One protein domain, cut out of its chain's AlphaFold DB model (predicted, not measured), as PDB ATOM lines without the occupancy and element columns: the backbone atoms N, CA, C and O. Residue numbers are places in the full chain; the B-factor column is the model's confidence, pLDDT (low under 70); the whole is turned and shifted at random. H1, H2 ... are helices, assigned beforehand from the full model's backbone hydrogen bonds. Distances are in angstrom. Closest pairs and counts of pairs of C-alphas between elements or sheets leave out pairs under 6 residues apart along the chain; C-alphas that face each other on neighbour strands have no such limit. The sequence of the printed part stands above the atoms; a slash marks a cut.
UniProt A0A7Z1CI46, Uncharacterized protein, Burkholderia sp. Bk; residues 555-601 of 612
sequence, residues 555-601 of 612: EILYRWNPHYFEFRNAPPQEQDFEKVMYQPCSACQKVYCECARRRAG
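AT A GLANCE: This is residues 555 to 601 of the 612 residues of an uncharacterized protein of Burkholderia sp. Bk (UniProt A0A7Z1CI46). Going along the printed part, you meet a small corner of two short helices, H1 and H2, then H3, the longest helix, which folds back through a long loop into H4 as a helical hairpin. H3 sits between H1 and H4: the beginning of H1 packs on it about perpendicular, while H4 runs back along it, and the free arc of residues 566 to 572 sticks out beyond H2. The printed part has 47 residues with four named helices, in the order H1, H2, H3, H4, and no named strand; its class is all helix. It is only just compact, close to loose, with a radius of gyration of the C-alphas of 10.9 A and spans of 29 by 20 by 13 A.

IN THESE COORDINATES: Find C-alpha 555 at (21.372, -44.929, -32.937); from there H1 runs through residues 555 to 560. After Asn 561 comes H2, residues 562 to 565. Look next for C-alpha 573 at (13.198, -41.657, -41.868), where H3 begins; it takes residues 573 to 581 and measures 12.6 A from first to last C-alpha. H4, residues 594 to 600, is 9.8 A long and ends with C-alpha 600 at (10.805, -36.694, -34.454).

HOW THE PARTS SIT: Begin at H1 and H2, which only just touch, with 3 pairs of C-alphas within 8 A, and touch only at the corner by their link; their closest C-alphas, those of Tyr 558 and Phe 565, are 7.5 A apart. H1 touches H3, and their closest C-alphas, those of Glu 555 and Lys 579, are 4.4 A apart. The lines of H1 and H3 are about perpendicular, at 88 degrees. H2 is close to H3 but not clearly touching, with the C-alphas of Phe 565 and Asp 576 the closest at 7.6 A. H3 and H4 form a helical hairpin, two touching helices that follow each other and run opposite ways, here at a shallow tilt of 29 degrees; their closest C-alphas, those of Phe 577 and Ala 600, are 5.5 A apart. H4 is apart from H1 and H2. In H1, H3 and H4 each backbone O of residue i is within hydrogen-bond range of N of residue i+4 inside the helix, while H2 is too short for such a pair.

THE WHOLE: The two C-alphas farthest apart, those of Arg 568 and Cys 588, are 30.1 A from each other. The printed part has no cut. The link from H1 to H2 is tight, that from H2 to H3 short, and that from H3 to H4, residues 582 to 593, long. Mean pLDDT of the printed part is 72.3; look for values under 70 at residues 580 to 586 and 590 to 601.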
ATOM      1  N   GLU A 555      20.546 -45.271 -34.103       81.06
ATOM      2  CA  GLU A 555      21.372 -44.929 -32.937       81.06
ATOM      3  C   GLU A 555      22.773 -45.576 -32.994       81.06
ATOM      4  O   GLU A 555      23.786 -44.936 -32.698       81.06
ATOM      5  N   ILE A 556      22.841 -46.831 -33.452       85.00
ATOM      6  CA  ILE A 556      24.073 -47.614 -33.536       85.00
ATOM      7  C   ILE A 556      24.898 -47.124 -34.720       85.00
ATOM      8  O   ILE A 556      26.097 -46.869 -34.590       85.00
ATOM      9  N   LEU A 557      24.252 -46.924 -35.870       86.25
ATOM     10  CA  LEU A 557      24.879 -46.325 -37.044       86.25
ATOM     11  C   LEU A 557      25.489 -44.967 -36.743       86.25
ATOM     12  O   LEU A 557      26.594 -44.700 -37.193       86.25
ATOM     13  N   TYR A 558      24.810 -44.116 -35.976       84.19
ATOM     14  CA  TYR A 558      25.333 -42.793 -35.657       84.19
ATOM     15  C   TYR A 558      26.636 -42.876 -34.852       84.19
ATOM     16  O   TYR A 558      27.569 -42.115 -35.106       84.19
ATOM     17  N   ARG A 559      26.734 -43.842 -33.928       84.50
ATOM     18  CA  ARG A 559      27.944 -44.088 -33.131       84.50
ATOM     19  C   ARG A 559      29.125 -44.573 -33.976       84.50
ATOM     20  O   ARG A 559      30.260 -44.205 -33.688       84.50
ATOM     21  N   TRP A 560      28.876 -45.404 -34.989       84.06
ATOM     22  CA  TRP A 560      29.934 -46.079 -35.755       84.06
ATOM     23  C   TRP A 560      30.218 -45.476 -37.140       84.06
ATOM     24  O   TRP A 560      31.324 -45.632 -37.655       84.06
ATOM     25  N   ASN A 561      29.242 -44.807 -37.751       86.81
ATOM     26  CA  ASN A 561      29.311 -44.190 -39.075       86.81
ATOM     27  C   ASN A 561      28.402 -42.938 -39.163       86.81
ATOM     28  O   ASN A 561      27.379 -42.950 -39.855       86.81
ATOM     29  N   PRO A 562      28.758 -41.829 -38.493       84.00
ATOM     30  CA  PRO A 562      27.938 -40.614 -38.466       84.00
ATOM     31  C   PRO A 562      27.737 -39.975 -39.853       84.00
ATOM     32  O   PRO A 562      26.695 -39.367 -40.095       84.00
ATOM     33  N   HIS A 563      28.682 -40.163 -40.784       85.94
ATOM     34  CA  HIS A 563      28.604 -39.659 -42.163       85.94
ATOM     35  C   HIS A 563      27.443 -40.260 -42.970       85.94
ATOM     36  O   HIS A 563      26.990 -39.660 -43.944       85.94
ATOM     37  N   TYR A 564      26.916 -41.420 -42.563       84.88
ATOM     38  CA  TYR A 564      25.742 -42.028 -43.194       84.88
ATOM     39  C   TYR A 564      24.506 -41.112 -43.156       84.88
ATOM     40  O   TYR A 564      23.693 -41.153 -44.071       84.88
ATOM     41  N   PHE A 565      24.401 -40.229 -42.159       83.94
ATOM     42  CA  PHE A 565      23.268 -39.310 -41.996       83.94
ATOM     43  C   PHE A 565      23.434 -37.966 -42.720       83.94
ATOM     44  O   PHE A 565      22.677 -37.027 -42.484       83.94
ATOM     45  N   GLU A 566      24.438 -37.833 -43.586       83.81
ATOM     46  CA  GLU A 566      24.543 -36.675 -44.468       83.81
ATOM     47  C   GLU A 566      23.438 -36.703 -45.533       83.81
ATOM     48  O   GLU A 566      23.124 -37.757 -46.085       83.81
ATOM     49  N   PHE A 567      22.893 -35.532 -45.880       75.25
ATOM     50  CA  PHE A 567      21.745 -35.380 -46.790       75.25
ATOM     51  C   PHE A 567      21.877 -36.168 -48.107       75.25
ATOM     52  O   PHE A 567      20.908 -36.738 -48.597       75.25
ATOM     53  N   ARG A 568      23.096 -36.256 -48.652       81.75
ATOM     54  CA  ARG A 568      23.412 -36.982 -49.895       81.75
ATOM     55  C   ARG A 568      23.161 -38.494 -49.841       81.75
ATOM     56  O   ARG A 568      23.006 -39.104 -50.891       81.75
ATOM     57  N   ASN A 569      23.150 -39.086 -48.649       79.62
ATOM     58  CA  ASN A 569      23.007 -40.529 -48.451       79.62
ATOM     59  C   ASN A 569      21.549 -40.954 -48.202       79.62
ATOM     60  O   ASN A 569      21.275 -42.149 -48.225       79.62
ATOM     61  N   ALA A 570      20.641 -39.990 -47.992       80.06
ATOM     62  CA  ALA A 570      19.194 -40.182 -47.854       80.06
ATOM     63  C   ALA A 570      18.799 -41.394 -46.973       80.06
ATOM     64  O   ALA A 570      18.164 -42.332 -47.469       80.06
ATOM     65  N   PRO A 571      19.185 -41.411 -45.681       79.94
ATOM     66  CA  PRO A 571      18.805 -42.495 -44.782       79.94
ATOM     67  C   PRO A 571      17.268 -42.593 -44.640       79.94
ATOM     68  O   PRO A 571      16.579 -41.573 -44.693       79.94
ATOM     69  N   PRO A 572      16.715 -43.804 -44.437       80.69
ATOM     70  CA  PRO A 572      15.327 -44.003 -44.033       80.69
ATOM     71  C   PRO A 572      14.928 -43.131 -42.837       80.69
ATOM     72  O   PRO A 572      15.673 -43.021 -41.858       80.69
ATOM     73  N   GLN A 573      13.720 -42.569 -42.890       77.69
ATOM     74  CA  GLN A 573      13.198 -41.657 -41.868       77.69
ATOM     75  C   GLN A 573      13.171 -42.302 -40.471       77.69
ATOM     76  O   GLN A 573      13.375 -41.627 -39.462       77.69
ATOM     77  N   GLU A 574      12.975 -43.618 -40.396       75.50
ATOM     78  CA  GLU A 574      12.988 -44.380 -39.149       75.50
ATOM     79  C   GLU A 574      14.368 -44.379 -38.479       75.50
ATOM     80  O   GLU A 574      14.450 -44.317 -37.254       75.50
ATOM     81  N   GLN A 575      15.461 -44.410 -39.250       80.62
ATOM     82  CA  GLN A 575      16.819 -44.360 -38.695       80.62
ATOM     83  C   GLN A 575      17.142 -42.969 -38.139       80.62
ATOM     84  O   GLN A 575      17.797 -42.858 -37.101       80.62
ATOM     85  N   ASP A 576      16.651 -41.909 -38.786       75.88
ATOM     86  CA  ASP A 576      16.730 -40.551 -38.242       75.88
ATOM     87  C   ASP A 576      15.920 -40.418 -36.947       75.88
ATOM     88  O   ASP A 576      16.394 -39.824 -35.977       75.88
ATOM     89  N   PHE A 577      14.731 -41.025 -36.886       73.88
ATOM     90  CA  PHE A 577      13.924 -41.060 -35.668       73.88
ATOM     91  C   PHE A 577      14.643 -41.787 -34.524       73.88
ATOM     92  O   PHE A 577      14.748 -41.256 -33.416       73.88
ATOM     93  N   GLU A 578      15.176 -42.982 -34.787       76.31
ATOM     94  CA  GLU A 578      15.944 -43.762 -33.812       76.31
ATOM     95  C   GLU A 578      17.148 -42.981 -33.302       76.31
ATOM     96  O   GLU A 578      17.369 -42.905 -32.101       76.31
ATOM     97  N   LYS A 579      17.876 -42.295 -34.182       71.81
ATOM     98  CA  LYS A 579      18.959 -41.397 -33.777       71.81
ATOM     99  C   LYS A 579      18.484 -40.316 -32.794       71.81
ATOM    100  O   LYS A 579      19.174 -40.054 -31.810       71.81
ATOM    101  N   VAL A 580      17.331 -39.685 -33.034       67.69
ATOM    102  CA  VAL A 580      16.812 -38.586 -32.192       67.69
ATOM    103  C   VAL A 580      16.343 -39.074 -30.817       67.69
ATOM    104  O   VAL A 580      16.487 -38.349 -29.834       67.69
ATOM    105  N   MET A 581      15.816 -40.294 -30.719       62.50
ATOM    106  CA  MET A 581      15.285 -40.843 -29.463       62.50
ATOM    107  C   MET A 581      16.357 -41.094 -28.392       62.50
ATOM    108  O   MET A 581      16.057 -41.003 -27.197       62.50
ATOM    109  N   TYR A 582      17.595 -41.351 -28.817       60.59
ATOM    110  CA  TYR A 582      18.720 -41.684 -27.937       60.59
ATOM    111  C   TYR A 582      19.729 -40.544 -27.755       60.59
ATOM    112  O   TYR A 582      20.727 -40.695 -27.050       60.59
ATOM    113  N   GLN A 583      19.463 -39.375 -28.345       63.28
ATOM    114  CA  GLN A 583      20.180 -38.145 -28.020       63.28
ATOM    115  C   GLN A 583      19.479 -37.414 -26.863       63.28
ATOM    116  O   GLN A 583      18.246 -37.392 -26.807       63.28
ATOM    117  N   PRO A 584      20.230 -36.774 -25.945       62.09
ATOM    118  CA  PRO A 584      19.642 -35.888 -24.949       62.09
ATOM    119  C   PRO A 584      18.800 -34.823 -25.650       62.09
ATOM    120  O   PRO A 584      19.291 -34.079 -26.503       62.09
ATOM    121  N   CYS A 585      17.510 -34.758 -25.326       64.12
ATOM    122  CA  CYS A 585      16.632 -33.788 -25.960       64.12
ATOM    123  C   CYS A 585      17.145 -32.370 -25.697       64.12
ATOM    124  O   CYS A 585      17.309 -31.977 -24.546       64.12
ATOM    125  N   SER A 586      17.297 -31.548 -26.737       68.44
ATOM    126  CA  SER A 586      17.820 -30.188 -26.548       68.44
ATOM    127  C   SER A 586      16.929 -29.290 -25.669       68.44
ATOM    128  O   SER A 586      17.388 -28.247 -25.222       68.44
ATOM    129  N   ALA A 587      15.665 -29.672 -25.441       70.75
ATOM    130  CA  ALA A 587      14.732 -28.960 -24.567       70.75
ATOM    131  C   ALA A 587      14.729 -29.498 -23.126       70.75
ATOM    132  O   ALA A 587      14.745 -28.717 -22.184       70.75
ATOM    133  N   CYS A 588      14.691 -30.824 -22.954       77.06
ATOM    134  CA  CYS A 588      14.480 -31.461 -21.648       77.06
ATOM    135  C   CYS A 588      15.763 -32.103 -21.068       77.06
ATOM    136  O   CYS A 588      15.751 -32.553 -19.928       77.06
ATOM    137  N   GLN A 589      16.836 -32.206 -21.864       72.88
ATOM    138  CA  GLN A 589      18.109 -32.909 -21.609       72.88
ATOM    139  C   GLN A 589      17.990 -34.397 -21.218       72.88
ATOM    140  O   GLN A 589      19.000 -35.061 -21.006       72.88
ATOM    141  N   LYS A 590      16.777 -34.960 -21.175       63.38
ATOM    142  CA  LYS A 590      16.535 -36.390 -20.963       63.38
ATOM    143  C   LYS A 590      16.608 -37.155 -22.284       63.38
ATOM    144  O   LYS A 590      16.173 -36.660 -23.328       63.38
ATOM    145  N   VAL A 591      17.127 -38.376 -22.206       56.34
ATOM    146  CA  VAL A 591      16.979 -39.412 -23.235       56.34
ATOM    147  C   VAL A 591      15.561 -39.986 -23.091       56.34
ATOM    148  O   VAL A 591      15.080 -40.090 -21.964       56.34
ATOM    149  N   TYR A 592      14.863 -40.292 -24.190       59.25
ATOM    150  CA  TYR A 592      13.466 -40.769 -24.165       59.25
ATOM    151  C   TYR A 592      12.422 -39.816 -23.536       59.25
ATOM    152  O   TYR A 592      11.627 -40.230 -22.697       59.25
ATOM    153  N   CYS A 593      12.348 -38.543 -23.952       59.72
ATOM    154  CA  CYS A 593      11.265 -37.641 -23.507       59.72
ATOM    155  C   CYS A 593      10.231 -37.329 -24.599       59.72
ATOM    156  O   CYS A 593      10.523 -37.376 -25.797       59.72
ATOM    157  N   GLU A 594       9.010 -36.952 -24.195       61.91
ATOM    158  CA  GLU A 594       7.946 -36.552 -25.129       61.91
ATOM    159  C   GLU A 594       8.372 -35.418 -26.069       61.91
ATOM    160  O   GLU A 594       7.939 -35.371 -27.217       61.91
ATOM    161  N   CYS A 595       9.254 -34.521 -25.619       63.66
ATOM    162  CA  CYS A 595       9.782 -33.440 -26.447       63.66
ATOM    163  C   CYS A 595      10.620 -33.965 -27.627       63.66
ATOM    164  O   CYS A 595      10.580 -33.375 -28.707       63.66
ATOM    165  N   ALA A 596      11.354 -35.069 -27.442       59.81
ATOM    166  CA  ALA A 596      12.080 -35.745 -28.518       59.81
ATOM    167  C   ALA A 596      11.107 -36.461 -29.471       59.81
ATOM    168  O   ALA A 596      11.219 -36.294 -30.683       59.81
ATOM    169  N   ARG A 597      10.075 -37.140 -28.937       56.72
ATOM    170  CA  ARG A 597       9.017 -37.792 -29.739       56.72
ATOM    171  C   ARG A 597       8.238 -36.801 -30.613       56.72
ATOM    172  O   ARG A 597       8.093 -37.031 -31.808       56.72
ATOM    173  N   ARG A 598       7.789 -35.671 -30.048       61.53
ATOM    174  CA  ARG A 598       7.034 -34.625 -30.772       61.53
ATOM    175  C   ARG A 598       7.856 -33.950 -31.874       61.53
ATOM    176  O   ARG A 598       7.285 -33.508 -32.863       61.53
ATOM    177  N   ARG A 599       9.183 -33.872 -31.715       58.59
ATOM    178  CA  ARG A 599      10.098 -33.350 -32.745       58.59
ATOM    179  C   ARG A 599      10.395 -34.354 -33.853       58.59
ATOM    180  O   ARG A 599      10.647 -33.931 -34.974       58.59
ATOM    181  N   ALA A 600      10.389 -35.646 -33.535       54.12
ATOM    182  CA  ALA A 600      10.805 -36.694 -34.454       54.12
ATOM    183  C   ALA A 600       9.664 -37.231 -35.353       54.12
ATOM    184  O   ALA A 600       9.954 -37.835 -36.380       54.12
ATOM    185  N   GLY A 601       8.382 -36.962 -35.059       51.16
ATOM    186  CA  GLY A 601       7.311 -37.182 -36.044       51.16
ATOM    187  C   GLY A 601       5.876 -37.029 -35.527       51.16
ATOM    188  O   GLY A 601       5.470 -37.695 -34.582       51.16
TER     189      GLY A 601